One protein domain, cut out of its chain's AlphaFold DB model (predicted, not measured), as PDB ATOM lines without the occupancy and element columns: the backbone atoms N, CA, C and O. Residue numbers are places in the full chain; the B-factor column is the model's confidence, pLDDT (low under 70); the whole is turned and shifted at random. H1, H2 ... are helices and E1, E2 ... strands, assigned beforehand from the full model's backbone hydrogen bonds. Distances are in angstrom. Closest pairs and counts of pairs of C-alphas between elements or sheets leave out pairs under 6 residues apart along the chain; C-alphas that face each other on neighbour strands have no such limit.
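Overview. This is residues 7 to 40 and 153 to 299 of the 299 residues of the protein "ADP-ribose pyrophosphatase, mitochondrial" of Trichinella nelsoni (UniProt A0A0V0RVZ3). What shape does the backbone make? A long helix, H1, runs over two small sheets that follow each other roughly end to end, E4 E1 E6 E5 and E2 E3 E7, joined where E1 runs on into E2. H3 and H4 make a steeply tilted pair away from H1, and residues 7 to 13 of H1 stick out from the body. What is it built of? The printed part has 181 residues with five named helices and seven named strands, in the order H1 E1 E2 H2 E3 E4 H3 H4 E5 E6 E7 H5, and its class is mixed, helices and strands. The larger sheet, in the order E4 E1 E6 E5, is mixed, and the smaller, E2 E3 E7, is all antiparallel. How tightly is it gathered? It is compact, with a radius of gyration of the C-alphas of 16.7 A, and elongated, with spans of 58 by 37 by 30 A.

Arrangement. How is the larger sheet built? Its inner strands E1, residues 153 to 157, and E6, residues 254 to 262, are parallel at 21 degrees, with N 155 and O 259 within hydrogen-bond range at 2.8 A. Edge strand E4, residues 195 to 198, is antiparallel to E1 at 145 degrees, with N 154 and O 196 at 2.9 A, and edge strand E5, residues 238 to 245, forms an antiparallel hairpin with E6 at 160 degrees, with N 240 and O 260 at 2.8 A. This sheet is strongly twisted, with C-alphas up to 5.3 A off its best plane. How does the smaller sheet follow? E1 runs on at 12 degrees into E2, residues 159 to 161, across a break of 1 residue. Inner strand E3, residues 179 to 185, is antiparallel to E2 at 135 degrees, with N 160 and O 180 at 2.9 A, and to E7, residues 284 to 287, at 137 degrees, with N 181 and O 286 at 2.9 A. H2, residues 163 to 168, is not on either sheet. What is on the sheets? H1, residues 7 to 36, lies over E6 and E5 at a height of 10.0 A over the sheet, along the strands at 2 degrees to E6 on the local plane, in two layers, a helix on one face of a sheet; the closest C-alphas of H1 and E5 are those of Ser 30 and Leu 241, 5.8 A apart. It makes two layers with the smaller sheet too, over E2 and E3 at a height of 9.0 A, its closest C-alphas to E2 being those of Ile 18 and Leu 161, 6.4 A apart. H5, residues 295 to 298, only grazes the larger sheet and only just touches H1, at residues 32 to 36 of H1 alone, with 3 pairs of C-alphas within 8 A, the closest Ala 32 and Tyr 295 at 6.0 A. How do the other helices stand? H3, residues 207 to 220, only grazes the larger sheet with residues 207 to 209, and its residues 214 to 218 alone touch H4, residues 223 to 235, at a steep tilt of 54 degrees, opposite ways, the closest C-alphas being those of Leu 217 and Ala 226, 5.1 A apart. E4, H3 H4 and E5 form a split strand-helix-strand unit, two strands running the same way with E1 and E6 between them in the sheet, and its crossover is right-handed. Every O i to N i+4 pair is within hydrogen-bond range in H2 and H4, against 24 of 26 in H1 and 8 of 10 in H3, while H5 is too short for such a pair.

Along the chain. Where does the longest helix run? H1 goes 44.8 A from C-alpha 7 at (235.573, 340.362, 237.947) to C-alpha 36 at (209.537, 343.598, 201.584). How long are the strands? E6 measures 26.5 A, E5 19.8 A, E3 19.2 A and E1 13.2 A, while E2, E4 and E7 have 3, 4 and 4 residues. And the other helices? H3 measures 20.8 A, H4 18.3 A and H2 8.5 A, and H5 ends at C-alpha 298, (210.548, 334.364, 207.760).

Size, cuts and confidence. How large is it, and is it cut? The C-alphas farthest apart, those of Phe 7 and Asp 252, are 58.2 A apart. Residues 41 to 152 are not printed, and C-alphas 40 and 153 are 17.6 A apart across the cut. Which link is long? Of the links printed whole, E6 to E7 is long, with 21 residues, 263 to 283. Where is confidence low? The mean pLDDT of the printed part is 79.8, and 38 residues are under 70, among them 7 to 18, 35 to 40 and 170 to 175.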
ATOM      1  N   PHE A   7     236.718 341.196 238.308       66.69
ATOM      2  CA  PHE A   7     235.573 340.362 237.947       66.69
ATOM      3  C   PHE A   7     234.412 341.190 237.368       66.69
ATOM      4  O   PHE A   7     233.889 340.864 236.301       66.69
ATOM      5  N   ASP A   8     234.065 342.314 238.000       65.50
ATOM      6  CA  ASP A   8     233.007 343.209 237.513       65.50
ATOM      7  C   ASP A   8     233.367 343.857 236.168       65.50
ATOM      8  O   ASP A   8     232.505 344.019 235.298       65.50
ATOM      9  N   ARG A   9     234.646 344.199 235.960       64.00
ATOM     10  CA  ARG A   9     235.135 344.738 234.678       64.00
ATOM     11  C   ARG A   9     235.028 343.702 233.560       64.00
ATOM     12  O   ARG A   9     234.498 344.032 232.498       64.00
ATOM     13  N   VAL A  10     235.461 342.463 233.805       65.19
ATOM     14  CA  VAL A  10     235.378 341.357 232.833       65.19
ATOM     15  C   VAL A  10     233.923 341.046 232.494       65.19
ATOM     16  O   VAL A  10     233.557 341.011 231.319       65.19
ATOM     17  N   ARG A  11     233.050 340.934 233.501       67.25
ATOM     18  CA  ARG A  11     231.615 340.700 233.296       67.25
ATOM     19  C   ARG A  11     230.961 341.810 232.474       67.25
ATOM     20  O   ARG A  11     230.154 341.529 231.585       67.25
ATOM     21  N   LYS A  12     231.313 343.074 232.731       64.81
ATOM     22  CA  LYS A  12     230.792 344.230 231.985       64.81
ATOM     23  C   LYS A  12     231.265 344.239 230.530       64.81
ATOM     24  O   LYS A  12     230.469 344.551 229.648       64.81
ATOM     25  N   LEU A  13     232.524 343.891 230.273       66.00
ATOM     26  CA  LEU A  13     233.064 343.760 228.916       66.00
ATOM     27  C   LEU A  13     232.388 342.616 228.155       66.00
ATOM     28  O   LEU A  13     231.914 342.836 227.044       66.00
ATOM     29  N   HIS A  14     232.241 341.450 228.788       67.12
ATOM     30  CA  HIS A  14     231.543 340.297 228.219       67.12
ATOM     31  C   HIS A  14     230.085 340.630 227.868       67.12
ATOM     32  O   HIS A  14     229.621 340.389 226.758       67.12
ATOM     33  N   THR A  15     229.377 341.298 228.783       67.62
ATOM     34  CA  THR A  15     227.995 341.743 228.552       67.62
ATOM     35  C   THR A  15     227.907 342.710 227.366       67.62
ATOM     36  O   THR A  15     227.032 342.570 226.516       67.62
ATOM     37  N   LYS A  16     228.833 343.673 227.255       68.25
ATOM     38  CA  LYS A  16     228.880 344.599 226.111       68.25
ATOM     39  C   LYS A  16     229.165 343.889 224.786       68.25
ATOM     40  O   LYS A  16     228.554 344.250 223.782       68.25
ATOM     41  N   ALA A  17     230.063 342.904 224.791       69.19
ATOM     42  CA  ALA A  17     230.425 342.128 223.608       69.19
ATOM     43  C   ALA A  17     229.244 341.322 223.046       69.19
ATOM     44  O   ALA A  17     229.173 341.133 221.841       69.19
ATOM     45  N   ILE A  18     228.295 340.914 223.896       67.88
ATOM     46  CA  ILE A  18     227.088 340.176 223.491       67.88
ATOM     47  C   ILE A  18     225.940 341.118 223.101       67.88
ATOM     48  O   ILE A  18     225.246 340.891 222.111       67.88
ATOM     49  N   LEU A  19     225.742 342.210 223.849       71.56
ATOM     50  CA  LEU A  19     224.643 343.147 223.591       71.56
ATOM     51  C   LEU A  19     224.797 343.906 222.264       71.56
ATOM     52  O   LEU A  19     223.795 344.262 221.646       71.56
ATOM     53  N   ARG A  20     226.031 344.188 221.819       76.25
ATOM     54  CA  ARG A  20     226.261 344.896 220.549       76.25
ATOM     55  C   ARG A  20     225.780 344.071 219.340       76.25
ATOM     56  O   ARG A  20     224.989 344.623 218.575       76.25
ATOM     57  N   PRO A  21     226.177 342.798 219.160       73.44
ATOM     58  CA  PRO A  21     225.643 341.965 218.090       73.44
ATOM     59  C   PRO A  21     224.129 341.785 218.134       73.44
ATOM     60  O   PRO A  21     223.498 341.940 217.096       73.44
ATOM     61  N   CYS A  22     223.545 341.565 219.317       76.88
ATOM     62  CA  CYS A  22     222.093 341.475 219.518       76.88
ATOM     63  C   CYS A  22     221.352 342.703 218.943       76.88
ATOM     64  O   CYS A  22     220.454 342.574 218.116       76.88
ATOM     65  N   LYS A  23     221.810 343.928 219.231       80.81
ATOM     66  CA  LYS A  23     221.211 345.137 218.627       80.81
ATOM     67  C   LYS A  23     221.370 345.205 217.104       80.81
ATOM     68  O   LYS A  23     220.524 345.764 216.404       80.81
ATOM     69  N   VAL A  24     222.472 344.678 216.567       80.31
ATOM     70  CA  VAL A  24     222.722 344.656 215.118       80.31
ATOM     71  C   VAL A  24     221.845 343.615 214.420       80.31
ATOM     72  O   VAL A  24     221.310 343.913 213.349       80.31
ATOM     73  N   THR A  25     221.664 342.428 215.007       74.88
ATOM     74  CA  THR A  25     220.780 341.379 214.480       74.88
ATOM     75  C   THR A  25     219.327 341.840 214.509       74.88
ATOM     76  O   THR A  25     218.675 341.751 213.470       74.88
ATOM     77  N   GLN A  26     218.866 342.446 215.614       79.94
ATOM     78  CA  GLN A  26     217.555 343.103 215.712       79.94
ATOM     79  C   GLN A  26     217.342 344.085 214.550       79.94
ATOM     80  O   GLN A  26     216.421 343.930 213.752       79.94
ATOM     81  N   ARG A  27     218.250 345.060 214.382       81.88
ATOM     82  CA  ARG A  27     218.141 346.081 213.326       81.88
ATOM     83  C   ARG A  27     218.115 345.478 211.920       81.88
ATOM     84  O   ARG A  27     217.402 345.987 211.054       81.88
ATOM     85  N   LYS A  28     218.914 344.437 211.661       79.25
ATOM     86  CA  LYS A  28     218.946 343.755 210.359       79.25
ATOM     87  C   LYS A  28     217.652 342.977 210.101       79.25
ATOM     88  O   LYS A  28     217.130 343.102 208.998       79.25
ATOM     89  N   ALA A  29     217.108 342.284 211.107       76.25
ATOM     90  CA  ALA A  29     215.809 341.610 211.032       76.25
ATOM     91  C   ALA A  29     214.684 342.596 210.686       76.25
ATOM     92  O   ALA A  29     213.980 342.409 209.695       76.25
ATOM     93  N   SER A  30     214.587 343.702 211.436       78.88
ATOM     94  CA  SER A  30     213.600 344.758 211.182       78.88
ATOM     95  C   SER A  30     213.756 345.330 209.775       78.88
ATOM     96  O   SER A  30     212.781 345.430 209.036       78.88
ATOM     97  N   LYS A  31     214.985 345.662 209.356       79.31
ATOM     98  CA  LYS A  31     215.236 346.231 208.024       79.31
ATOM     99  C   LYS A  31     214.846 345.277 206.891       79.31
ATOM    100  O   LYS A  31     214.320 345.749 205.886       79.31
ATOM    101  N   ALA A  32     215.135 343.983 207.022       71.38
ATOM    102  CA  ALA A  32     214.820 342.997 205.995       71.38
ATOM    103  C   ALA A  32     213.307 342.849 205.798       71.38
ATOM    104  O   ALA A  32     212.842 342.921 204.665       71.38
ATOM    105  N   LEU A  33     212.542 342.735 206.888       68.75
ATOM    106  CA  LEU A  33     211.089 342.591 206.809       68.75
ATOM    107  C   LEU A  33     210.384 343.875 206.357       68.75
ATOM    108  O   LEU A  33     209.565 343.819 205.446       68.75
ATOM    109  N   PHE A  34     210.755 345.049 206.883       71.12
ATOM    110  CA  PHE A  34     210.126 346.316 206.472       71.12
ATOM    111  C   PHE A  34     210.339 346.672 204.996       71.12
ATOM    112  O   PHE A  34     209.546 347.426 204.430       71.12
ATOM    113  N   LYS A  35     211.425 346.194 204.379       68.38
ATOM    114  CA  LYS A  35     211.698 346.452 202.961       68.38
ATOM    115  C   LYS A  35     210.704 345.715 202.057       68.38
ATOM    116  O   LYS A  35     210.278 346.287 201.058       68.38
ATOM    117  N   GLU A  36     210.351 344.487 202.417       66.00
ATOM    118  CA  GLU A  36     209.537 343.598 201.584       66.00
ATOM    119  C   GLU A  36     208.039 343.674 201.932       66.00
ATOM    120  O   GLU A  36     207.208 343.559 201.040       66.00
ATOM    121  N   ALA A  37     207.675 344.007 203.179       62.25
ATOM    122  CA  ALA A  37     206.282 344.132 203.641       62.25
ATOM    123  C   ALA A  37     205.424 345.178 202.891       62.25
ATOM    124  O   ALA A  37     204.221 345.267 203.109       62.25
ATOM    125  N   LYS A  38     206.029 346.012 202.034       59.44
ATOM    126  CA  LYS A  38     205.348 347.115 201.337       59.44
ATOM    127  C   LYS A  38     204.704 346.727 200.009       59.44
ATOM    128  O   LYS A  38     204.153 347.606 199.350       59.44
ATOM    129  N   GLN A  39     204.849 345.487 199.551       60.50
ATOM    130  CA  GLN A  39     204.408 345.101 198.215       60.50
ATOM    131  C   GLN A  39     203.827 343.686 198.258       60.50
ATOM    132  O   GLN A  39     204.552 342.754 198.572       60.50
ATOM    133  N   ASN A  40     202.543 343.536 197.913       65.94
ATOM    134  CA  ASN A  40     201.916 342.246 197.600       65.94
ATOM    135  C   ASN A  40     202.503 341.713 196.279       65.94
ATOM    136  O   ASN A  40     201.888 341.813 195.218       65.94
ATOM    137  N   ARG A 153     201.794 334.903 213.030       90.69
ATOM    138  CA  ARG A 153     202.948 334.012 213.106       90.69
ATOM    139  C   ARG A 153     204.048 334.643 213.943       90.69
ATOM    140  O   ARG A 153     204.559 335.717 213.631       90.69
ATOM    141  N   VAL A 154     204.437 333.966 215.017       90.31
ATOM    142  CA  VAL A 154     205.483 334.444 215.922       90.31
ATOM    143  C   VAL A 154     206.796 333.736 215.619       90.31
ATOM    144  O   VAL A 154     206.833 332.515 215.503       90.31
ATOM    145  N   PHE A 155     207.876 334.509 215.530       89.69
ATOM    146  CA  PHE A 155     209.254 334.046 215.401       89.69
ATOM    147  C   PHE A 155     210.043 334.375 216.668       89.69
ATOM    148  O   PHE A 155     209.884 335.451 217.253       89.69
ATOM    149  N   VAL A 156     210.957 333.483 217.049       89.25
ATOM    150  CA  VAL A 156     211.918 333.716 218.130       89.25
ATOM    151  C   VAL A 156     213.306 333.911 217.563       89.25
ATOM    152  O   VAL A 156     213.902 333.003 216.986       89.25
ATOM    153  N   LEU A 157     213.857 335.091 217.808       89.56
ATOM    154  CA  LEU A 157     215.267 335.363 217.628       89.56
ATOM    155  C   LEU A 157     216.010 334.957 218.906       89.56
ATOM    156  O   LEU A 157     215.789 335.518 219.978       89.56
ATOM    157  N   ILE A 158     216.904 333.978 218.789       88.81
ATOM    158  CA  ILE A 158     217.861 333.639 219.844       88.81
ATOM    159  C   ILE A 158     219.254 333.831 219.270       88.81
ATOM    160  O   ILE A 158     219.600 333.223 218.256       88.81
ATOM    161  N   THR A 159     220.040 334.684 219.920       87.81
ATOM    162  CA  THR A 159     221.419 334.980 219.538       87.81
ATOM    163  C   THR A 159     222.395 334.430 220.569       87.81
ATOM    164  O   THR A 159     222.108 334.380 221.770       87.81
ATOM    165  N   ARG A 160     223.579 334.029 220.108       86.25
ATOM    166  CA  ARG A 160     224.722 333.753 220.980       86.25
ATOM    167  C   ARG A 160     226.019 334.217 220.342       86.25
ATOM    168  O   ARG A 160     226.094 334.405 219.131       86.25
ATOM    169  N   LEU A 161     227.043 334.358 221.173       84.44
ATOM    170  CA  LEU A 161     228.412 334.544 220.720       84.44
ATOM    171  C   LEU A 161     229.127 333.190 220.782       84.44
ATOM    172  O   LEU A 161     229.109 332.539 221.827       84.44
ATOM    173  N   ASN A 162     229.744 332.763 219.682       83.69
ATOM    174  CA  ASN A 162     230.565 331.559 219.653       83.69
ATOM    175  C   ASN A 162     231.883 331.828 220.395       83.69
ATOM    176  O   ASN A 162     232.872 332.287 219.823       83.69
ATOM    177  N   MET A 163     231.877 331.577 221.706       77.81
ATOM    178  CA  MET A 163     233.015 331.868 222.581       77.81
ATOM    179  C   MET A 163     234.259 331.043 222.246       77.81
ATOM    180  O   MET A 163     235.374 331.495 222.507       77.81
ATOM    181  N   GLU A 164     234.091 329.866 221.643       80.81
ATOM    182  CA  GLU A 164     235.210 329.045 221.197       80.81
ATOM    183  C   GLU A 164     235.971 329.750 220.068       80.81
ATOM    184  O   GLU A 164     237.181 329.953 220.175       80.81
ATOM    185  N   GLU A 165     235.268 330.215 219.033       79.31
ATOM    186  CA  GLU A 165     235.888 330.971 217.939       79.31
ATOM    187  C   GLU A 165     236.444 332.317 218.407       79.31
ATOM    188  O   GLU A 165     237.542 332.698 218.003       79.31
ATOM    189  N   VAL A 166     235.750 333.004 219.317       76.25
ATOM    190  CA  VAL A 166     236.260 334.238 219.932       76.25
ATOM    191  C   VAL A 166     237.592 333.991 220.646       76.25
ATOM    192  O   VAL A 166     238.539 334.760 220.470       76.25
ATOM    193  N   SER A 167     237.675 332.919 221.441       75.75
ATOM    194  CA  SER A 167     238.879 332.579 222.207       75.75
ATOM    195  C   SER A 167     240.057 332.207 221.303       75.75
ATOM    196  O   SER A 167     241.181 332.637 221.558       75.75
ATOM    197  N   LYS A 168     239.790 331.488 220.204       78.69
ATOM    198  CA  LYS A 168     240.791 331.106 219.198       78.69
ATOM    199  C   LYS A 168     241.324 332.304 218.410       78.69
ATOM    200  O   LYS A 168     242.492 332.304 218.038       78.69
ATOM    201  N   ASN A 169     240.502 333.332 218.194       73.19
ATOM    202  CA  ASN A 169     240.849 334.503 217.380       73.19
ATOM    203  C   ASN A 169     241.233 335.751 218.206       73.19
ATOM    204  O   ASN A 169     241.253 336.865 217.676       73.19
ATOM    205  N   LEU A 170     241.540 335.585 219.502       63.31
ATOM    206  CA  LEU A 170     242.093 336.613 220.409       63.31
ATOM    207  C   LEU A 170     241.374 337.983 220.382       63.31
ATOM    208  O   LEU A 170     242.003 339.008 220.637       63.31
ATOM    209  N   MET A 171     240.065 338.029 220.098       60.75
ATOM    210  CA  MET A 171     239.281 339.275 219.966       60.75
ATOM    211  C   MET A 171     239.774 340.246 218.866       60.75
ATOM    212  O   MET A 171     239.526 341.448 218.968       60.75
ATOM    213  N   GLN A 172     240.470 339.774 217.822       57.56
ATOM    214  CA  GLN A 172     240.942 340.648 216.728       57.56
ATOM    215  C   GLN A 172     239.842 341.013 215.709       57.56
ATOM    216  O   GLN A 172     239.985 341.987 214.974       57.56
ATOM    217  N   ALA A 173     238.742 340.261 215.689       60.28
ATOM    218  CA  ALA A 173     237.618 340.407 214.761       60.28
ATOM    219  C   ALA A 173     236.393 341.081 215.409       60.28
ATOM    220  O   ALA A 173     236.248 341.088 216.638       60.28
ATOM    221  N   ASP A 174     235.484 341.646 214.598       67.88
ATOM    222  CA  ASP A 174     234.228 342.193 215.129       67.88
ATOM    223  C   ASP A 174     233.414 341.057 215.769       67.88
ATOM    224  O   ASP A 174     233.182 340.022 215.155       67.88
ATOM    225  N   SER A 175     232.923 341.271 216.993       67.75
ATOM    226  CA  SER A 175     231.973 340.393 217.699       67.75
ATOM    227  C   SER A 175     230.827 339.855 216.827       67.75
ATOM    228  O   SER A 175     230.307 338.771 217.087       67.75
ATOM    229  N   LEU A 176     230.431 340.593 215.784       70.44
ATOM    230  CA  LEU A 176     229.413 340.159 214.833       70.44
ATOM    231  C   LEU A 176     229.827 338.926 214.009       70.44
ATOM    232  O   LEU A 176     228.960 338.135 213.649       70.44
ATOM    233  N   GLU A 177     231.118 338.747 213.725       76.81
ATOM    234  CA  GLU A 177     231.647 337.616 212.946       76.81
ATOM    235  C   GLU A 177     231.429 336.277 213.654       76.81
ATOM    236  O   GLU A 177     231.162 335.268 213.005       76.81
ATOM    237  N   PHE A 178     231.451 336.291 214.986       82.00
ATOM    238  CA  PHE A 178     231.251 335.113 215.832       82.00
ATOM    239  C   PHE A 178     229.820 334.992 216.358       82.00
ATOM    240  O   PHE A 178     229.543 334.187 217.248       82.00
ATOM    241  N   THR A 179     228.906 335.835 215.880       85.25
ATOM    242  CA  THR A 179     227.510 335.795 216.316       85.25
ATOM    243  C   THR A 179     226.768 334.701 215.573       85.25
ATOM    244  O   THR A 179     226.792 334.631 214.343       85.25
ATOM    245  N   GLU A 180     226.058 333.873 216.326       89.62
ATOM    246  CA  GLU A 180     225.223 332.805 215.802       89.62
ATOM    247  C   GLU A 180     223.758 333.054 216.153       89.62
ATOM    248  O   GLU A 180     223.432 333.616 217.204       89.62
ATOM    249  N   ILE A 181     222.875 332.611 215.262       89.69
ATOM    250  CA  ILE A 181     221.428 332.585 215.464       89.69
ATOM    251  C   ILE A 181     220.958 331.138 215.560       89.69
ATOM    252  O   ILE A 181     221.490 330.260 214.873       89.69
ATOM    253  N   LEU A 182     219.958 330.886 216.400       89.50
ATOM    254  CA  LEU A 182     219.260 329.609 216.383       89.50
ATOM    255  C   LEU A 182     218.316 329.572 215.177       89.50
ATOM    256  O   LEU A 182     217.446 330.434 215.059       89.50
ATOM    257  N   ALA A 183     218.471 328.577 214.309       89.12
ATOM    258  CA  ALA A 183     217.617 328.353 213.145       89.12
ATOM    259  C   ALA A 183     217.021 326.940 213.177       89.12
ATOM    260  O   ALA A 183     217.659 326.023 213.685       89.12
ATOM    261  N   CYS A 184     215.828 326.753 212.617       84.81
ATOM    262  CA  CYS A 184     215.230 325.449 212.317       84.81
ATOM    263  C   CYS A 184     215.072 325.253 210.816       84.81
ATOM    264  O   CYS A 184     215.059 326.210 210.035       84.81
ATOM    265  N   ARG A 185     214.901 323.993 210.424       78.44
ATOM    266  CA  ARG A 185     214.584 323.646 209.047       78.44
ATOM    267  C   ARG A 185     213.075 323.708 208.837       78.44
ATOM    268  O   ARG A 185     212.320 323.169 209.639       78.44
ATOM    269  N   SER A 186     212.649 324.373 207.773       69.88
ATOM    270  CA  SER A 186     211.252 324.407 207.366       69.88
ATOM    271  C   SER A 186     210.818 323.069 206.760       69.88
ATOM    272  O   SER A 186     211.653 322.235 206.394       69.88
ATOM    273  N   SER A 187     209.508 322.888 206.577       65.06
ATOM    274  CA  SER A 187     208.946 321.738 205.853       65.06
ATOM    275  C   SER A 187     209.440 321.640 204.403       65.06
ATOM    276  O   SER A 187     209.510 320.545 203.853       65.06
ATOM    277  N   THR A 188     209.847 322.760 203.797       66.75
ATOM    278  CA  THR A 188     210.420 322.824 202.441       66.75
ATOM    279  C   THR A 188     211.943 322.666 202.425       66.75
ATOM    280  O   THR A 188     212.574 322.736 201.372       66.75
ATOM    281  N   GLY A 189     212.560 322.430 203.585       71.81
ATOM    282  CA  GLY A 189     213.991 322.180 203.711       71.81
ATOM    283  C   GLY A 189     214.861 323.436 203.808       71.81
ATOM    284  O   GLY A 189     216.082 323.283 203.912       71.81
ATOM    285  N   THR A 190     214.269 324.635 203.804       79.19
ATOM    286  CA  THR A 190     214.958 325.930 203.952       79.19
ATOM    287  C   THR A 190     215.220 326.273 205.419       79.19
ATOM    288  O   THR A 190     214.572 325.750 206.322       79.19
ATOM    289  N   TRP A 191     216.187 327.151 205.686       84.31
ATOM    290  CA  TRP A 191     216.437 327.647 207.042       84.31
ATOM    291  C   TRP A 191     215.457 328.764 207.402       84.31
ATOM    292  O   TRP A 191     215.210 329.657 206.600       84.31
ATOM    293  N   SER A 192     214.932 328.719 208.624       85.75
ATOM    294  CA  SER A 192     214.044 329.735 209.196       85.75
ATOM    295  C   SER A 192     214.381 329.963 210.668       85.75
ATOM    296  O   SER A 192     215.054 329.146 211.302       85.75
ATOM    297  N   LEU A 193     213.934 331.085 211.232       87.50
ATOM    298  CA  LEU A 193     213.939 331.246 212.688       87.50
ATOM    299  C   LEU A 193     212.883 330.320 213.325       87.50
ATOM    300  O   LEU A 193     211.846 330.101 212.700       87.50
ATOM    301  N   PRO A 194     213.085 329.821 214.563       88.12
ATOM    302  CA  PRO A 194     212.056 329.101 215.312       88.12
ATOM    303  C   PRO A 194     210.742 329.876 215.317       88.12
ATOM    304  O   PRO A 194     210.731 331.050 215.687       88.12
ATOM    305  N   ASN A 195     209.649 329.254 214.878       88.19
ATOM    306  CA  ASN A 195     208.394 329.967 214.669       88.19
ATOM    307  C   ASN A 195     207.158 329.069 214.748       88.19
ATOM    308  O   ASN A 195     207.262 327.845 214.684       88.19
ATOM    309  N   GLY A 196     205.990 329.701 214.832       85.81
ATOM    310  CA  GLY A 196     204.702 329.036 214.678       85.81
ATOM    311  C   GLY A 196     203.543 330.025 214.613       85.81
ATOM    312  O   GLY A 196     203.680 331.181 215.022       85.81
ATOM    313  N   PHE A 197     202.412 329.570 214.078       88.06
ATOM    314  CA  PHE A 197     201.170 330.332 214.119       88.06
ATOM    315  C   PHE A 197     200.543 330.272 215.512       88.06
ATOM    316  O   PHE A 197     200.657 329.268 216.218       88.06
ATOM    317  N   VAL A 198     199.927 331.376 215.921       87.88
ATOM    318  CA  VAL A 198     199.354 331.569 217.253       87.88
ATOM    319  C   VAL A 198     198.047 332.347 217.161       87.88
ATOM    320  O   VAL A 198     197.865 333.183 216.283       87.88
ATOM    321  N   ASN A 199     197.164 332.147 218.137       89.56
ATOM    322  CA  ASN A 199     195.908 332.895 218.190       89.56
ATOM    323  C   ASN A 199     196.108 334.378 218.545       89.56
ATOM    324  O   ASN A 199     195.236 335.184 218.260       89.56
ATOM    325  N   SER A 200     197.231 334.759 219.166       90.06
ATOM    326  CA  SER A 200     197.542 336.160 219.475       90.06
ATOM    327  C   SER A 200     199.042 336.423 219.374       90.06
ATOM    328  O   SER A 200     199.821 335.643 219.928       90.06
ATOM    329  N   PRO A 201     199.471 337.553 218.777       87.94
ATOM    330  CA  PRO A 201     200.885 337.900 218.646       87.94
ATOM    331  C   PRO A 201     201.547 338.200 219.998       87.94
ATOM    332  O   PRO A 201     202.767 338.320 220.077       87.94
ATOM    333  N   HIS A 202     200.782 338.335 221.087       82.38
ATOM    334  CA  HIS A 202     201.318 338.512 222.440       82.38
ATOM    335  C   HIS A 202     201.685 337.185 223.125       82.38
ATOM    336  O   HIS A 202     202.497 337.177 224.064       82.38
ATOM    337  N   LEU A 203     201.114 336.071 222.653       68.94
ATOM    338  CA  LEU A 203     201.471 334.726 223.090       68.94
ATOM    339  C   LEU A 203     202.818 334.359 222.478       68.94
ATOM    340  O   LEU A 203     203.068 334.568 221.297       68.94
ATOM    341  N   ALA A 204     203.731 333.888 223.322       62.41
ATOM    342  CA  ALA A 204     205.128 333.864 222.935       62.41
ATOM    343  C   ALA A 204     205.476 332.710 221.996       62.41
ATOM    344  O   ALA A 204     206.315 332.922 221.131       62.41
ATOM    345  N   LEU A 205     204.901 331.514 222.182       72.25
ATOM    346  CA  LEU A 205     205.312 330.299 221.472       72.25
ATOM    347  C   LEU A 205     204.188 329.263 221.376       72.25
ATOM    348  O   LEU A 205     203.307 329.232 222.233       72.25
ATOM    349  N   THR A 206     204.263 328.396 220.364       74.25
ATOM    350  CA  THR A 206     203.448 327.175 220.281       74.25
ATOM    351  C   THR A 206     203.853 326.179 221.370       74.25
ATOM    352  O   THR A 206     204.982 326.221 221.868       74.25
ATOM    353  N   SER A 207     202.952 325.262 221.728       75.94
ATOM    354  CA  SER A 207     203.195 324.229 222.747       75.94
ATOM    355  C   SER A 207     204.412 323.355 222.423       75.94
ATOM    356  O   SER A 207     205.151 322.950 223.314       75.94
ATOM    357  N   GLU A 208     204.659 323.094 221.145       76.56
ATOM    358  CA  GLU A 208     205.747 322.264 220.637       76.56
ATOM    359  C   GLU A 208     207.097 322.969 220.774       76.56
ATOM    360  O   GLU A 208     208.066 322.384 221.269       76.56
ATOM    361  N   LEU A 209     207.158 324.247 220.389       79.12
ATOM    362  CA  LEU A 209     208.367 325.056 220.521       79.12
ATOM    363  C   LEU A 209     208.686 325.329 221.998       79.12
ATOM    364  O   LEU A 209     209.846 325.250 222.411       79.12
ATOM    365  N   ASP A 210     207.654 325.571 222.808       81.94
ATOM    366  CA  ASP A 210     207.740 325.662 224.266       81.94
ATOM    367  C   ASP A 210     208.324 324.381 224.882       81.94
ATOM    368  O   ASP A 210     209.358 324.423 225.559       81.94
ATOM    369  N   ALA A 211     207.714 323.229 224.590       81.06
ATOM    370  CA  ALA A 211     208.135 321.933 225.111       81.06
ATOM    371  C   ALA A 211     209.576 321.593 224.716       81.06
ATOM    372  O   ALA A 211     210.356 321.135 225.558       81.06
ATOM    373  N   LEU A 212     209.967 321.858 223.465       80.62
ATOM    374  CA  LEU A 212     211.317 321.559 223.006       80.62
ATOM    375  C   LEU A 212     212.358 322.437 223.709       80.62
ATOM    376  O   LEU A 212     213.338 321.916 224.250       80.62
ATOM    377  N   LEU A 213     212.150 323.755 223.759       82.38
ATOM    378  CA  LEU A 213     213.090 324.660 224.425       82.38
ATOM    379  C   LEU A 213     213.196 324.361 225.931       82.38
ATOM    380  O   LEU A 213     214.304 324.345 226.476       82.38
ATOM    381  N   LYS A 214     212.080 324.052 226.605       83.62
ATOM    382  CA  LYS A 214     212.069 323.637 228.019       83.62
ATOM    383  C   LYS A 214     212.788 322.312 228.250       83.62
ATOM    384  O   LYS A 214     213.579 322.206 229.192       83.62
ATOM    385  N   SER A 215     212.558 321.322 227.388       82.88
ATOM    386  CA  SER A 215     213.262 320.034 227.422       82.88
ATOM    387  C   SER A 215     214.776 320.240 227.337       82.88
ATOM    388  O   SER A 215     215.534 319.649 228.105       82.88
ATOM    389  N   ARG A 216     215.232 321.154 226.471       82.88
ATOM    390  CA  ARG A 216     216.662 321.456 226.319       82.88
ATOM    391  C   ARG A 216     217.257 322.214 227.492       82.88
ATOM    392  O   ARG A 216     218.326 321.833 227.959       82.88
ATOM    393  N   LEU A 217     216.558 323.212 228.022       81.62
ATOM    394  CA  LEU A 217     216.976 323.875 229.259       81.62
ATOM    395  C   LEU A 217     217.097 322.883 230.426       81.62
ATOM    396  O   LEU A 217     217.967 323.043 231.276       81.62
ATOM    397  N   SER A 218     216.259 321.843 230.452       80.19
ATOM    398  CA  SER A 218     216.270 320.814 231.501       80.19
ATOM    399  C   SER A 218     217.450 319.834 231.402       80.19
ATOM    400  O   SER A 218     217.641 319.033 232.310       80.19
ATOM    401  N   LYS A 219     218.270 319.887 230.339       81.00
ATOM    402  CA  LYS A 219     219.531 319.124 230.277       81.00
ATOM    403  C   LYS A 219     220.629 319.740 231.151       81.00
ATOM    404  O   LYS A 219     221.473 319.017 231.665       81.00
ATOM    405  N   SER A 220     220.625 321.064 231.319       78.12
ATOM    406  CA  SER A 220     221.614 321.800 232.122       78.12
ATOM    407  C   SER A 220     221.050 322.334 233.443       78.12
ATOM    408  O   SER A 220     221.784 322.897 234.255       78.12
ATOM    409  N   LEU A 221     219.745 322.173 233.677       81.12
ATOM    410  CA  LEU A 221     219.013 322.680 234.838       81.12
ATOM    411  C   LEU A 221     218.022 321.628 235.340       81.12
ATOM    412  O   LEU A 221     217.587 320.769 234.584       81.12
ATOM    413  N   SER A 222     217.562 321.749 236.587       87.75
ATOM    414  CA  SER A 222     216.364 321.013 237.010       87.75
ATOM    415  C   SER A 222     215.141 321.451 236.194       87.75
ATOM    416  O   SER A 222     215.070 322.602 235.761       87.75
ATOM    417  N   VAL A 223     214.137 320.579 236.055       86.88
ATOM    418  CA  VAL A 223     212.875 320.885 235.346       86.88
ATOM    419  C   VAL A 223     212.237 322.183 235.864       86.88
ATOM    420  O   VAL A 223     211.897 323.074 235.089       86.88
ATOM    421  N   ALA A 224     212.167 322.358 237.188       89.06
ATOM    422  CA  ALA A 224     211.656 323.589 237.801       89.06
ATOM    423  C   ALA A 224     212.535 324.820 237.496       89.06
ATOM    424  O   ALA A 224     212.031 325.937 237.348       89.06
ATOM    425  N   GLY A 225     213.854 324.633 237.398       88.31
ATOM    426  CA  GLY A 225     214.804 325.678 237.019       88.31
ATOM    427  C   GLY A 225     214.656 326.109 235.560       88.31
ATOM    428  O   GLY A 225     214.638 327.312 235.284       88.31
ATOM    429  N   ALA A 226     214.505 325.146 234.649       86.12
ATOM    430  CA  ALA A 226     214.230 325.367 233.234       86.12
ATOM    431  C   ALA A 226     212.916 326.133 233.045       86.12
ATOM    432  O   ALA A 226     212.908 327.201 232.439       86.12
ATOM    433  N   GLU A 227     211.843 325.667 233.678       87.69
ATOM    434  CA  GLU A 227     210.521 326.291 233.653       87.69
ATOM    435  C   GLU A 227     210.553 327.735 234.197       87.69
ATOM    436  O   GLU A 227     210.043 328.674 233.579       87.69
ATOM    437  N   LYS A 228     211.236 327.967 235.328       89.69
ATOM    438  CA  LYS A 228     211.421 329.313 235.896       89.69
ATOM    439  C   LYS A 228     212.188 330.242 234.953       89.69
ATOM    440  O   LYS A 228     211.857 331.426 234.861       89.69
ATOM    441  N   ARG A 229     213.237 329.741 234.300       88.00
ATOM    442  CA  ARG A 229     214.068 330.509 233.362       88.00
ATOM    443  C   ARG A 229     213.307 330.837 232.087       88.00
ATOM    444  O   ARG A 229     213.313 331.990 231.668       88.00
ATOM    445  N   PHE A 230     212.590 329.860 231.553       87.00
ATOM    446  CA  PHE A 230     211.750 330.025 230.383       87.00
ATOM    447  C   PHE A 230     210.658 331.071 230.617       87.00
ATOM    448  O   PHE A 230     210.555 332.037 229.868       87.00
ATOM    449  N   ARG A 231     209.934 330.982 231.741       87.56
ATOM    450  CA  ARG A 231     208.928 331.984 232.126       87.56
ATOM    451  C   ARG A 231     209.505 333.395 232.236       87.56
ATOM    452  O   ARG A 231     208.848 334.361 231.857       87.56
ATOM    453  N   LYS A 232     210.735 333.535 232.748       89.25
ATOM    454  CA  LYS A 232     211.428 334.832 232.781       89.25
ATOM    455  C   LYS A 232     211.725 335.350 231.375       89.25
ATOM    456  O   LYS A 232     211.473 336.524 231.132       89.25
ATOM    457  N   ALA A 233     212.203 334.499 230.467       87.62
ATOM    458  CA  ALA A 233     212.380 334.881 229.069       87.62
ATOM    459  C   ALA A 233     211.060 335.315 228.430       87.62
ATOM    460  O   ALA A 233     211.011 336.400 227.869       87.62
ATOM    461  N   LEU A 234     209.969 334.565 228.608       86.31
ATOM    462  CA  LEU A 234     208.662 334.954 228.065       86.31
ATOM    463  C   LEU A 234     208.165 336.307 228.589       86.31
ATOM    464  O   LEU A 234     207.546 337.072 227.846       86.31
ATOM    465  N   LYS A 235     208.417 336.584 229.875       87.81
ATOM    466  CA  LYS A 235     208.018 337.829 230.544       87.81
ATOM    467  C   LYS A 235     208.815 339.039 230.056       87.81
ATOM    468  O   LYS A 235     208.289 340.144 230.037       87.81
ATOM    469  N   HIS A 236     210.078 338.833 229.709       88.38
ATOM    470  CA  HIS A 236     211.028 339.899 229.395       88.38
ATOM    471  C   HIS A 236     211.554 339.827 227.957       88.38
ATOM    472  O   HIS A 236     212.610 340.386 227.666       88.38
ATOM    473  N   LYS A 237     210.858 339.098 227.085       89.12
ATOM    474  CA  LYS A 237     211.148 339.059 225.657       89.12
ATOM    475  C   LYS A 237     211.032 340.466 225.083       89.12
ATOM    476  O   LYS A 237     210.140 341.221 225.474       89.12
ATOM    477  N   GLU A 238     211.920 340.802 224.164       88.69
ATOM    478  CA  GLU A 238     211.902 342.101 223.499       88.69
ATOM    479  C   GLU A 238     211.188 341.966 222.160       88.69
ATOM    480  O   GLU A 238     211.486 341.058 221.385       88.69
ATOM    481  N   LEU A 239     210.223 342.846 221.889       89.81
ATOM    482  CA  LEU A 239     209.626 342.949 220.562       89.81
ATOM    483  C   LEU A 239     210.663 343.557 219.615       89.81
ATOM    484  O   LEU A 239     211.081 344.697 219.804       89.81
ATOM    485  N   VAL A 240     211.061 342.801 218.596       88.81
ATOM    486  CA  VAL A 240     212.001 343.262 217.569       88.81
ATOM    487  C   VAL A 240     211.252 343.976 216.450       88.81
ATOM    488  O   VAL A 240     211.679 345.032 215.977       88.81
ATOM    489  N   LEU A 241     210.137 343.391 216.007       87.81
ATOM    490  CA  LEU A 241     209.250 343.963 214.997       87.81
ATOM    491  C   LEU A 241     207.900 343.240 214.979       87.81
ATOM    492  O   LEU A 241     207.794 342.080 215.383       87.81
ATOM    493  N   GLN A 242     206.912 343.923 214.412       90.38
ATOM    494  CA  GLN A 242     205.638 343.362 213.990       90.38
ATOM    495  C   GLN A 242     205.303 343.942 212.610       90.38
ATOM    496  O   GLN A 242     205.518 345.137 212.393       90.38
ATOM    497  N   SER A 243     204.885 343.112 211.655       90.44
ATOM    498  CA  SER A 243     204.646 343.561 210.278       90.44
ATOM    499  C   SER A 243     203.719 342.630 209.497       90.44
ATOM    500  O   SER A 243     203.683 341.429 209.761       90.44
ATOM    501  N   TYR A 244     203.039 343.177 208.486       91.75
ATOM    502  CA  TYR A 244     202.434 342.386 207.415       91.75
ATOM    503  C   TYR A 244     203.510 341.580 206.680       91.75
ATOM    504  O   TYR A 244     204.637 342.054 206.500       91.75
ATOM    505  N   TYR A 245     203.168 340.373 206.244       89.81
ATOM    506  CA  TYR A 245     204.075 339.501 205.516       89.81
ATOM    507  C   TYR A 245     203.438 339.046 204.208       89.81
ATOM    508  O   TYR A 245     202.340 338.494 204.208       89.81
ATOM    509  N   ASP A 246     204.131 339.283 203.094       87.44
ATOM    510  CA  ASP A 246     203.715 338.868 201.751       87.44
ATOM    511  C   ASP A 246     203.943 337.354 201.595       87.44
ATOM    512  O   ASP A 246     204.953 336.883 201.059       87.44
ATOM    513  N   ASP A 247     203.019 336.588 202.179       89.31
ATOM    514  CA  ASP A 247     202.940 335.135 202.101       89.31
ATOM    515  C   ASP A 247     202.146 334.734 200.857       89.31
ATOM    516  O   ASP A 247     201.077 335.270 200.567       89.31
ATOM    517  N   SER A 248     202.626 333.715 200.148       88.56
ATOM    518  CA  SER A 248     201.939 333.143 198.982       88.56
ATOM    519  C   SER A 248     200.508 332.653 199.261       88.56
ATOM    520  O   SER A 248     199.723 332.497 198.324       88.56
ATOM    521  N   ARG A 249     200.155 332.410 200.531       91.44
ATOM    522  CA  ARG A 249     198.816 332.010 200.982       91.44
ATOM    523  C   ARG A 249     197.869 333.186 201.210       91.44
ATOM    524  O   ARG A 249     196.677 332.936 201.379       91.44
ATOM    525  N   ASN A 250     198.352 334.429 201.196       94.75
ATOM    526  CA  ASN A 250     197.504 335.603 201.392       94.75
ATOM    527  C   ASN A 250     196.418 335.679 200.313       94.75
ATOM    528  O   ASN A 250     196.653 335.396 199.135       94.75
ATOM    529  N   THR A 251     195.229 336.074 200.725       95.75
ATOM    530  CA  THR A 251     194.047 336.267 199.888       95.75
ATOM    531  C   THR A 251     193.522 337.684 200.090       95.75
ATOM    532  O   THR A 251     194.082 338.472 200.860       95.75
ATOM    533  N   ASP A 252     192.416 338.010 199.429       96.75
ATOM    534  CA  ASP A 252     191.705 339.263 199.652       96.75
ATOM    535  C   ASP A 252     191.104 339.340 201.059       96.75
ATOM    536  O   ASP A 252     190.838 340.438 201.538       96.75
ATOM    537  N   ASN A 253     190.911 338.197 201.731       97.69
ATOM    538  CA  ASN A 253     190.200 338.117 203.006       97.69
ATOM    539  C   ASN A 253     190.975 337.438 204.146       97.69
ATOM    540  O   ASN A 253     190.450 337.303 205.250       97.69
ATOM    541  N   ALA A 254     192.209 337.001 203.923       96.88
ATOM    542  CA  ALA A 254     193.068 336.453 204.962       96.88
ATOM    543  C   ALA A 254     194.538 336.694 204.621       96.88
ATOM    544  O   ALA A 254     194.956 336.543 203.474       96.88
ATOM    545  N   TRP A 255     195.341 337.074 205.610       96.12
ATOM    546  CA  TRP A 255     196.755 337.379 205.398       96.12
ATOM    547  C   TRP A 255     197.614 337.000 206.591       96.12
ATOM    548  O   TRP A 255     197.123 336.865 207.707       96.12
ATOM    549  N   VAL A 256     198.914 336.837 206.359       94.31
ATOM    550  CA  VAL A 256     199.894 336.535 207.401       94.31
ATOM    551  C   VAL A 256     200.493 337.821 207.960       94.31
ATOM    552  O   VAL A 256     200.929 338.709 207.227       94.31
ATOM    553  N   GLU A 257     200.578 337.885 209.283       93.94
ATOM    554  CA  GLU A 257     201.345 338.901 209.997       93.94
ATOM    555  C   GLU A 257     202.414 338.239 210.846       93.94
ATOM    556  O   GLU A 257     202.172 337.232 211.513       93.94
ATOM    557  N   VAL A 258     203.614 338.812 210.833       91.94
ATOM    558  CA  VAL A 258     204.765 338.264 211.543       91.94
ATOM    559  C   VAL A 258     205.130 339.135 212.730       91.94
ATOM    560  O   VAL A 258     205.249 340.356 212.624       91.94
ATOM    561  N   THR A 259     205.344 338.493 213.873       91.88
ATOM    562  CA  THR A 259     205.863 339.124 215.090       91.88
ATOM    563  C   THR A 259     207.172 338.455 215.462       91.88
ATOM    564  O   THR A 259     207.228 337.235 215.584       91.88
ATOM    565  N   VAL A 260     208.234 339.229 215.666       91.06
ATOM    566  CA  VAL A 260     209.539 338.686 216.061       91.06
ATOM    567  C   VAL A 260     209.847 339.122 217.482       91.06
ATOM    568  O   VAL A 260     209.967 340.318 217.757       91.06
ATOM    569  N   TYR A 261     210.017 338.149 218.374       91.06
ATOM    570  CA  TYR A 261     210.513 338.380 219.726       91.06
ATOM    571  C   TYR A 261     211.952 337.907 219.861       91.06
ATOM    572  O   TYR A 261     212.302 336.830 219.388       91.06
ATOM    573  N   GLU A 262     212.775 338.666 220.572       88.88
ATOM    574  CA  GLU A 262     214.087 338.199 220.999       88.88
ATOM    575  C   GLU A 262     214.047 337.673 222.433       88.88
ATOM    576  O   GLU A 262     213.542 338.326 223.354       88.88
ATOM    577  N   PHE A 263     214.632 336.491 222.634       87.88
ATOM    578  CA  PHE A 263     214.942 335.986 223.966       87.88
ATOM    579  C   PHE A 263     216.364 336.397 224.322       87.88
ATOM    580  O   PHE A 263     217.336 335.856 223.796       87.88
ATOM    581  N   ALA A 264     216.478 337.354 225.241       78.19
ATOM    582  CA  ALA A 264     217.769 337.905 225.622       78.19
ATOM    583  C   ALA A 264     218.738 336.820 226.126       78.19
ATOM    584  O   ALA A 264     218.374 335.944 226.918       78.19
ATOM    585  N   TYR A 265     220.011 336.957 225.743       74.44
ATOM    586  CA  TYR A 265     221.096 336.040 226.112       74.44
ATOM    587  C   TYR A 265     221.156 335.722 227.617       74.44
ATOM    588  O   TYR A 265     221.436 334.593 228.008       74.44
ATOM    589  N   GLN A 266     220.833 336.692 228.480       78.12
ATOM    590  CA  GLN A 266     220.859 336.533 229.941       78.12
ATOM    591  C   GLN A 266     219.955 335.410 230.479       78.12
ATOM    592  O   GLN A 266     220.085 335.007 231.638       78.12
ATOM    593  N   TYR A 267     219.035 334.903 229.658       81.62
ATOM    594  CA  TYR A 267     218.196 333.760 229.988       81.62
ATOM    595  C   TYR A 267     218.810 332.411 229.594       81.62
ATOM    596  O   TYR A 267     218.132 331.403 229.739       81.62
ATOM    597  N   GLY A 268     220.070 332.359 229.149       77.75
ATOM    598  CA  GLY A 268     220.826 331.113 228.955       77.75
ATOM    599  C   GLY A 268     220.405 330.279 227.744       77.75
ATOM    600  O   GLY A 268     220.797 329.124 227.631       77.75
ATOM    601  N   PHE A 269     219.609 330.838 226.827       82.94
ATOM    602  CA  PHE A 269     219.208 330.128 225.606       82.94
ATOM    603  C   PHE A 269     220.359 329.976 224.600       82.94
ATOM    604  O   PHE A 269     220.291 329.108 223.738       82.94
ATOM    605  N   GLY A 270     221.424 330.778 224.717       81.44
ATOM    606  CA  GLY A 270     222.641 330.631 223.908       81.44
ATOM    607  C   GLY A 270     223.420 329.340 224.186       81.44
ATOM    608  O   GLY A 270     224.159 328.860 223.327       81.44
ATOM    609  N   ASP A 271     223.206 328.744 225.357       80.31
ATOM    610  CA  ASP A 271     223.932 327.556 225.811       80.31
ATOM    611  C   ASP A 271     223.202 326.251 225.439       80.31
ATOM    612  O   ASP A 271     223.605 325.162 225.845       80.31
ATOM    613  N   LEU A 272     222.101 326.341 224.682       83.38
ATOM    614  CA  LEU A 272     221.333 325.172 224.263       83.38
ATOM    615  C   LEU A 272     222.118 324.325 223.258       83.38
ATOM    616  O   LEU A 272     222.615 324.824 222.244       83.38
ATOM    617  N   VAL A 273     222.161 323.020 223.524       80.88
ATOM    618  CA  VAL A 273     222.787 322.010 222.665       80.88
ATOM    619  C   VAL A 273     221.704 321.151 222.014       80.88
ATOM    620  O   VAL A 273     220.795 320.654 222.686       80.88
ATOM    621  N   PHE A 274     221.804 320.968 220.697       77.62
ATOM    622  CA  PHE A 274     220.852 320.200 219.898       77.62
ATOM    623  C   PHE A 274     221.553 318.972 219.303       77.62
ATOM    624  O   PHE A 274     222.355 319.094 218.385       77.62
ATOM    625  N   GLU A 275     221.258 317.791 219.849       74.44
ATOM    626  CA  GLU A 275     221.770 316.491 219.386       74.44
ATOM    627  C   GLU A 275     220.760 315.806 218.454       74.44
ATOM    628  O   GLU A 275     219.549 315.941 218.655       74.44
ATOM    629  N   ASN A 276     221.252 315.036 217.477       67.62
ATOM    630  CA  ASN A 276     220.447 314.446 216.399       67.62
ATOM    631  C   ASN A 276     219.274 313.586 216.890       67.62
ATOM    632  O   ASN A 276     218.180 313.695 216.348       67.62
ATOM    633  N   GLU A 277     219.463 312.791 217.946       63.94
ATOM    634  CA  GLU A 277     218.466 311.818 218.426       63.94
ATOM    635  C   GLU A 277     217.175 312.456 218.963       63.94
ATOM    636  O   GLU A 277     216.161 311.781 219.083       63.94
ATOM    637  N   ASN A 278     217.180 313.762 219.262       62.78
ATOM    638  CA  ASN A 278     216.014 314.462 219.809       62.78
ATOM    639  C   ASN A 278     215.710 315.793 219.100       62.78
ATOM    640  O   ASN A 278     214.931 316.597 219.617       62.78
ATOM    641  N   ASN A 279     216.366 316.093 217.979       73.31
ATOM    642  CA  ASN A 279     216.249 317.370 217.273       73.31
ATOM    643  C   ASN A 279     215.205 317.307 216.151       73.31
ATOM    644  O   ASN A 279     215.525 317.488 214.979       73.31
ATOM    645  N   THR A 280     213.952 317.039 216.518       71.56
ATOM    646  CA  THR A 280     212.842 316.824 215.572       71.56
ATOM    647  C   THR A 280     212.591 318.010 214.637       71.56
ATOM    648  O   THR A 280     212.139 317.815 213.515       71.56
ATOM    649  N   LEU A 281     212.934 319.228 215.069       71.88
ATOM    650  CA  LEU A 281     212.809 320.465 214.285       71.88
ATOM    651  C   LEU A 281     214.105 320.880 213.568       71.88
ATOM    652  O   LEU A 281     214.176 321.949 212.960       71.88
ATOM    653  N   GLY A 282     215.157 320.059 213.656       80.19
ATOM    654  CA  GLY A 282     216.435 320.322 212.997       80.19
ATOM    655  C   GLY A 282     217.105 321.624 213.446       80.19
ATOM    656  O   GLY A 282     217.750 322.282 212.635       80.19
ATOM    657  N   PHE A 283     216.944 322.018 214.713       85.81
ATOM    658  CA  PHE A 283     217.566 323.212 215.271       85.81
ATOM    659  C   PHE A 283     219.085 323.178 215.167       85.81
ATOM    660  O   PHE A 283     219.726 322.211 215.583       85.81
ATOM    661  N   GLN A 284     219.661 324.261 214.659       87.94
ATOM    662  CA  GLN A 284     221.097 324.436 214.539       87.94
ATOM    663  C   GLN A 284     221.488 325.879 214.825       87.94
ATOM    664  O   GLN A 284     220.785 326.824 214.468       87.94
ATOM    665  N   TRP A 285     222.653 326.035 215.447       89.31
ATOM    666  CA  TRP A 285     223.319 327.324 215.524       89.31
ATOM    667  C   TRP A 285     223.983 327.620 214.189       89.31
ATOM    668  O   TRP A 285     224.716 326.794 213.644       89.31
ATOM    669  N   ARG A 286     223.680 328.790 213.637       87.75
ATOM    670  CA  ARG A 286     224.127 329.206 212.312       87.75
ATOM    671  C   ARG A 286     224.831 330.544 212.429       87.75
ATOM    672  O   ARG A 286     224.298 331.459 213.057       87.75
ATOM    673  N   LYS A 287     226.003 330.678 211.804       86.88
ATOM    674  CA  LYS A 287     226.721 331.954 211.752       86.88
ATOM    675  C   LYS A 287     225.855 333.005 211.078       86.88
ATOM    676  O   LYS A 287     225.317 332.785 209.990       86.88
ATOM    677  N   PHE A 288     225.741 334.155 211.726       79.69
ATOM    678  CA  PHE A 288     224.933 335.268 211.249       79.69
ATOM    679  C   PHE A 288     225.476 335.881 209.950       79.69
ATOM    680  O   PHE A 288     224.708 336.365 209.123       79.69
ATOM    681  N   SER A 289     226.797 335.857 209.761       71.75
ATOM    682  CA  SER A 289     227.465 336.297 208.530       71.75
ATOM    683  C   SER A 289     227.093 335.438 207.317       71.75
ATOM    684  O   SER A 289     226.935 335.970 206.222       71.75
ATOM    685  N   GLU A 290     226.914 334.133 207.522       71.25
ATOM    686  CA  GLU A 290     226.586 333.155 206.477       71.25
ATOM    687  C   GLU A 290     225.076 333.003 206.254       71.25
ATOM    688  O   GLU A 290     224.639 332.602 205.180       71.25
ATOM    689  N   ASN A 291     224.270 333.313 207.273       66.06
ATOM    690  CA  ASN A 291     222.811 333.202 207.247       66.06
ATOM    691  C   ASN A 291     222.213 334.536 207.710       66.06
ATOM    692  O   ASN A 291     221.675 334.627 208.820       66.06
ATOM    693  N   PRO A 292     222.354 335.606 206.907       65.56
ATOM    694  CA  PRO A 292     221.778 336.888 207.267       65.56
ATOM    695  C   PRO A 292     220.258 336.742 207.384       65.56
ATOM    696  O   PRO A 292     219.633 336.016 206.614       65.56
ATOM    697  N   LEU A 293     219.659 337.464 208.336       67.88
ATOM    698  CA  LEU A 293     218.205 337.559 208.504       67.88
ATOM    699  C   LEU A 293     217.588 338.279 207.295       67.88
ATOM    700  O   LEU A 293     217.327 339.478 207.348       67.88
ATOM    701  N   GLY A 294     217.451 337.561 206.182       68.44
ATOM    702  CA  GLY A 294     216.758 337.976 204.969       68.44
ATOM    703  C   GLY A 294     215.285 337.575 204.997       68.44
ATOM    704  O   GLY A 294     214.833 336.912 205.925       68.44
ATOM    705  N   TYR A 295     214.539 337.959 203.961       69.12
ATOM    706  CA  TYR A 295     213.096 337.700 203.866       69.12
ATOM    707  C   TYR A 295     212.733 336.208 203.961       69.12
ATOM    708  O   TYR A 295     211.755 335.845 204.610       69.12
ATOM    709  N   ASP A 296     213.573 335.342 203.386       73.88
ATOM    710  CA  ASP A 296     213.366 333.890 203.373       73.88
ATOM    711  C   ASP A 296     213.466 333.239 204.758       73.88
ATOM    712  O   ASP A 296     212.880 332.185 204.975       73.88
ATOM    713  N   MET A 297     214.140 333.883 205.721       77.12
ATOM    714  CA  MET A 297     214.217 333.391 207.105       77.12
ATOM    715  C   MET A 297     212.872 333.469 207.842       77.12
ATOM    716  O   MET A 297     212.740 332.904 208.933       77.12
ATOM    717  N   PHE A 298     211.903 334.174 207.251       74.88
ATOM    718  CA  PHE A 298     210.548 334.364 207.760       74.88
ATOM    719  C   PHE A 298     209.482 333.647 206.914       74.88
ATOM    720  O   PHE A 298     208.294 333.824 207.178       74.88
ATOM    721  N   LYS A 299     209.895 332.848 205.918       70.06
ATOM    722  CA  LYS A 299     208.986 332.015 205.117       70.06
ATOM    723  C   LYS A 299     208.437 330.836 205.909       70.06
ATOM    724  O   LYS A 299     209.076 330.344 206.867       70.06
TER     725      LYS A 299